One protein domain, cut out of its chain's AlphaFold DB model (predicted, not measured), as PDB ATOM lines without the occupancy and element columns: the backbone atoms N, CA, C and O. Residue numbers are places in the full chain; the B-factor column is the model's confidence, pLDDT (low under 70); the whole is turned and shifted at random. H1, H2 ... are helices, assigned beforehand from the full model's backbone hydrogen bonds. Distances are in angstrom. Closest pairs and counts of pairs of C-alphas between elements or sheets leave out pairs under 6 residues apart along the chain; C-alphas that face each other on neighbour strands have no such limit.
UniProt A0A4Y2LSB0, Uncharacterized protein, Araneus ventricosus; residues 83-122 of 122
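This is residues 83 to 122 of the 122 residues of an uncharacterized protein of Araneus ventricosus (UniProt A0A4Y2LSB0). One helix, H3, runs back over two shorter ones, H1 and H2, which follow each other in the chain on the other side. A long loop, residues 98 to 109, makes the turn at the end of the domain where H2 ends and H3 begins. The printed part has 40 residues with three named helices, H1, H2 and H3 in chain order, and no named strand; its class is all helix. It is compact, with a radius of gyration of the C-alphas of 10.1 A, and the C-alphas span 27 by 18 by 13 A.

H3, residues 110 to 119, touches H2, residues 90 to 97; their closest C-alphas are those of Lys 110 and Ser 97, 5.3 A apart. These two helices run opposite ways at a steep tilt of 48 degrees. H3 also touches H1, residues 84 to 88, with the C-alphas of Leu 117 and Ile 86 closest at 7.1 A. H1 and H2 meet only through their link. In H1, H2 and H3 every O i to N i+4 pair is within hydrogen-bond range.

H3 is the longest helix, with 10 residues and 14.8 A from C-alpha 110 at (235.183, 201.394, 195.321) to C-alpha 119 at (226.495, 213.377, 196.521). H2 has 8 residues and measures 10.2 A from first to last C-alpha. H1 has 5 residues, measures 6.1 A and begins with C-alpha 84 at (224.478, 206.871, 208.413).

The two C-alphas farthest apart are those of Thr 101 and Lys 121, 29.1 A. The link from H1 to H2 is tight, with 1 residue, and the link from H2 to H3 is long, with 12 residues. The printed part has no cut and ends at Leu 122, the chain's last residue. The mean pLDDT of the printed part is 85.3, and the model's confidence is under 70 at residues 120 to 122.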
ATOM      1  N   SER A  83     229.334 207.284 207.844       87.69
ATOM      2  CA  SER A  83     228.108 208.089 207.846       87.69
ATOM      3  C   SER A  83     226.865 207.184 207.860       87.69
ATOM      4  O   SER A  83     226.909 206.093 207.280       87.69
ATOM      5  N   PRO A  84     225.730 207.634 208.436       88.00
ATOM      6  CA  PRO A  84     224.478 206.871 208.413       88.00
ATOM      7  C   PRO A  84     224.080 206.434 206.998       88.00
ATOM      8  O   PRO A  84     223.735 205.283 206.769       88.00
ATOM      9  N   GLN A  85     224.273 207.313 206.012       88.06
ATOM     10  CA  GLN A  85     223.979 207.011 204.615       88.06
ATOM     11  C   GLN A  85     224.838 205.869 204.047       88.06
ATOM     12  O   GLN A  85     224.341 205.046 203.278       88.06
ATOM     13  N   ILE A  86     226.126 205.807 204.400       89.00
ATOM     14  CA  ILE A  86     226.990 204.690 204.004       89.00
ATOM     15  C   ILE A  86     226.537 203.415 204.708       89.00
ATOM     16  O   ILE A  86     226.484 202.378 204.055       89.00
ATOM     17  N   ARG A  87     226.197 203.490 206.001       90.62
ATOM     18  CA  ARG A  87     225.732 202.344 206.790       90.62
ATOM     19  C   ARG A  87     224.465 201.727 206.197       90.62
ATOM     20  O   ARG A  87     224.468 200.536 205.899       90.62
ATOM     21  N   ASP A  88     223.448 202.540 205.929       90.62
ATOM     22  CA  ASP A  88     222.164 202.086 205.376       90.62
ATOM     23  C   ASP A  88     222.321 201.416 204.001       90.62
ATOM     24  O   ASP A  88     221.511 200.583 203.599       90.62
ATOM     25  N   ASN A  89     223.395 201.750 203.279       92.06
ATOM     26  CA  ASN A  89     223.687 201.235 201.944       92.06
ATOM     27  C   ASN A  89     224.912 200.305 201.908       92.06
ATOM     28  O   ASN A  89     225.384 199.961 200.822       92.06
ATOM     29  N   ILE A  90     225.459 199.888 203.056       92.44
ATOM     30  CA  ILE A  90     226.776 199.235 203.102       92.44
ATOM     31  C   ILE A  90     226.779 197.873 202.401       92.44
ATOM     32  O   ILE A  90     227.738 197.555 201.704       92.44
ATOM     33  N   LEU A  91     225.686 197.107 202.495       92.62
ATOM     34  CA  LEU A  91     225.541 195.827 201.790       92.62
ATOM     35  C   LEU A  91     225.513 196.024 200.270       92.62
ATOM     36  O   LEU A  91     226.154 195.280 199.530       92.62
ATOM     37  N   PHE A  92     224.823 197.068 199.804       91.06
ATOM     38  CA  PHE A  92     224.775 197.417 198.387       91.06
ATOM     39  C   PHE A  92     226.147 197.867 197.876       91.06
ATOM     40  O   PHE A  92     226.615 197.399 196.836       91.06
ATOM     41  N   LEU A  93     226.828 198.730 198.639       91.06
ATOM     42  CA  LEU A  93     228.200 199.143 198.349       91.06
ATOM     43  C   LEU A  93     229.138 197.943 198.265       91.06
ATOM     44  O   LEU A  93     229.925 197.856 197.327       91.06
ATOM     45  N   HIS A  94     229.050 197.032 199.232       91.19
ATOM     46  CA  HIS A  94     229.899 195.858 199.310       91.19
ATOM     47  C   HIS A  94     229.712 194.959 198.081       91.19
ATOM     48  O   HIS A  94     230.688 194.731 197.365       91.19
ATOM     49  N   ALA A  95     228.467 194.604 197.741       90.81
ATOM     50  CA  ALA A  95     228.143 193.801 196.560       90.81
ATOM     51  C   ALA A  95     228.630 194.436 195.244       90.81
ATOM     52  O   ALA A  95     229.266 193.770 194.428       90.81
ATOM     53  N   LEU A  96     228.402 195.740 195.033       90.06
ATOM     54  CA  LEU A  96     228.851 196.428 193.811       90.06
ATOM     55  C   LEU A  96     230.372 196.609 193.734       90.06
ATOM     56  O   LEU A  96     230.954 196.660 192.644       90.06
ATOM     57  N   SER A  97     231.016 196.740 194.893       88.56
ATOM     58  CA  SER A  97     232.466 196.886 195.016       88.56
ATOM     59  C   SER A  97     233.226 195.561 194.918       88.56
ATOM     60  O   SER A  97     234.459 195.584 194.869       88.56
ATOM     61  N   GLY A  98     232.495 194.448 194.875       86.50
ATOM     62  CA  GLY A  98     232.994 193.086 194.921       86.50
ATOM     63  C   GLY A  98     233.012 192.520 196.345       86.50
ATOM     64  O   GLY A  98     233.645 193.109 197.227       86.50
ATOM     65  N   CYS A  99     232.349 191.375 196.514       86.12
ATOM     66  CA  CYS A  99     232.371 190.501 197.692       86.12
ATOM     67  C   CYS A  99     232.799 189.084 197.280       86.12
ATOM     68  O   CYS A  99     233.074 188.841 196.103       86.12
ATOM     69  N   ASP A 100     232.820 188.135 198.212       85.06
ATOM     70  CA  ASP A 100     233.272 186.764 197.943       85.06
ATOM     71  C   ASP A 100     232.530 186.068 196.792       85.06
ATOM     72  O   ASP A 100     233.117 185.304 196.024       85.06
ATOM     73  N   THR A 101     231.239 186.364 196.625       83.69
ATOM     74  CA  THR A 101     230.386 185.734 195.602       83.69
ATOM     75  C   THR A 101     230.154 186.600 194.365       83.69
ATOM     76  O   THR A 101     229.698 186.093 193.339       83.69
ATOM     77  N   ILE A 102     230.468 187.897 194.423       86.19
ATOM     78  CA  ILE A 102     230.164 188.858 193.357       86.19
ATOM     79  C   ILE A 102     231.434 189.615 192.986       86.19
ATOM     80  O   ILE A 102     232.055 190.270 193.814       86.19
ATOM     81  N   SER A 103     231.803 189.582 191.706       88.25
ATOM     82  CA  SER A 103     232.909 190.398 191.197       88.25
ATOM     83  C   SER A 103     232.559 191.887 191.195       88.25
ATOM     84  O   SER A 103     231.429 192.277 190.909       88.25
ATOM     85  N   ALA A 104     233.563 192.732 191.430       89.69
ATOM     86  CA  ALA A 104     233.409 194.177 191.323       89.69
ATOM     87  C   ALA A 104     232.973 194.605 189.910       89.69
ATOM     88  O   ALA A 104     233.406 194.036 188.904       89.69
ATOM     89  N   LEU A 105     232.172 195.670 189.829       89.06
ATOM     90  CA  LEU A 105     231.775 196.261 188.550       89.06
ATOM     91  C   LEU A 105     232.995 196.678 187.710       89.06
ATOM     92  O   LEU A 105     233.871 197.426 188.155       89.06
ATOM     93  N   PHE A 106     233.021 196.233 186.451       89.56
ATOM     94  CA  PHE A 106     234.152 196.458 185.555       89.56
ATOM     95  C   PHE A 106     234.466 197.951 185.379       89.56
ATOM     96  O   PHE A 106     233.585 198.777 185.118       89.56
ATOM     97  N   ARG A 107     235.756 198.293 185.508       89.25
ATOM     98  CA  ARG A 107     236.290 199.668 185.433       89.25
ATOM     99  C   ARG A 107     235.687 200.640 186.457       89.25
ATOM    100  O   ARG A 107     235.802 201.853 186.278       89.25
ATOM    101  N   GLN A 108     235.066 200.144 187.527       89.81
ATOM    102  CA  GLN A 108     234.603 200.970 188.638       89.81
ATOM    103  C   GLN A 108     235.516 200.783 189.849       89.81
ATOM    104  O   GLN A 108     235.911 199.673 190.189       89.81
ATOM    105  N   VAL A 109     235.850 201.886 190.517       84.88
ATOM    106  CA  VAL A 109     236.630 201.874 191.763       84.88
ATOM    107  C   VAL A 109     235.696 202.010 192.962       84.88
ATOM    108  O   VAL A 109     234.720 202.755 192.890       84.88
ATOM    109  N   LYS A 110     236.017 201.367 194.097       84.19
ATOM    110  CA  LYS A 110     235.183 201.394 195.321       84.19
ATOM    111  C   LYS A 110     234.798 202.818 195.748       84.19
ATOM    112  O   LYS A 110     233.641 203.100 196.052       84.19
ATOM    113  N   LYS A 111     235.756 203.750 195.662       86.38
ATOM    114  CA  LYS A 111     235.569 205.172 195.996       86.38
ATOM    115  C   LYS A 111     234.475 205.853 195.166       86.38
ATOM    116  O   LYS A 111     233.831 206.775 195.652       86.38
ATOM    117  N   LYS A 112     234.233 205.399 193.932       88.44
ATOM    118  CA  LYS A 112     233.191 205.963 193.071       88.44
ATOM    119  C   LYS A 112     231.800 205.717 193.654       88.44
ATOM    120  O   LYS A 112     231.007 206.648 193.685       88.44
ATOM    121  N   PHE A 113     231.528 204.513 194.159       86.19
ATOM    122  CA  PHE A 113     230.236 204.185 194.770       86.19
ATOM    123  C   PHE A 113     229.983 204.989 196.048       86.19
ATOM    124  O   PHE A 113     228.908 205.555 196.211       86.19
ATOM    125  N   ILE A 114     231.007 205.129 196.896       85.19
ATOM    126  CA  ILE A 114     230.931 205.953 198.113       85.19
ATOM    127  C   ILE A 114     230.622 207.416 197.758       85.19
ATOM    128  O   ILE A 114     229.732 208.026 198.344       85.19
ATOM    129  N   ASN A 115     231.314 207.974 196.760       86.12
ATOM    130  CA  ASN A 115     231.078 209.349 196.318       86.12
ATOM    131  C   ASN A 115     229.661 209.551 195.766       86.12
ATOM    132  O   ASN A 115     229.054 210.582 196.038       86.12
ATOM    133  N   VAL A 116     229.141 208.588 194.997       84.94
ATOM    134  CA  VAL A 116     227.777 208.655 194.449       84.94
ATOM    135  C   VAL A 116     226.745 208.729 195.569       84.94
ATOM    136  O   VAL A 116     225.849 209.562 195.482       84.94
ATOM    137  N   LEU A 117     226.886 207.928 196.627       81.88
ATOM    138  CA  LEU A 117     225.990 208.021 197.780       81.88
ATOM    139  C   LEU A 117     226.118 209.376 198.477       81.88
ATOM    140  O   LEU A 117     225.123 210.066 198.635       81.88
ATOM    141  N   ASN A 118     227.336 209.822 198.782       80.50
ATOM    142  CA  ASN A 118     227.535 211.097 199.481       80.50
ATOM    143  C   ASN A 118     227.016 212.325 198.698       80.50
ATOM    144  O   ASN A 118     226.683 213.340 199.306       80.50
ATOM    145  N   CYS A 119     226.977 212.270 197.361       74.38
ATOM    146  CA  CYS A 119     226.495 213.377 196.521       74.38
ATOM    147  C   CYS A 119     224.974 213.375 196.329       74.38
ATOM    148  O   CYS A 119     224.386 214.434 196.118       74.38
ATOM    149  N   ASN A 120     224.337 212.205 196.387       66.12
ATOM    150  CA  ASN A 120     222.892 212.082 196.274       66.12
ATOM    151  C   ASN A 120     222.331 211.951 197.684       66.12
ATOM    152  O   ASN A 120     222.342 210.861 198.242       66.12
ATOM    153  N   LYS A 121     221.852 213.050 198.276       55.41
ATOM    154  CA  LYS A 121     220.974 212.960 199.449       55.41
ATOM    155  C   LYS A 121     219.694 212.252 198.992       55.41
ATOM    156  O   LYS A 121     218.842 212.899 198.390       55.41
ATOM    157  N   LEU A 122     219.646 210.931 199.154       52.28
ATOM    158  CA  LEU A 122     218.410 210.159 199.039       52.28
ATOM    159  C   LEU A 122     217.498 210.497 200.218       52.28
ATOM    160  O   LEU A 122     218.045 210.706 201.326       52.28
TER     161      LEU A 122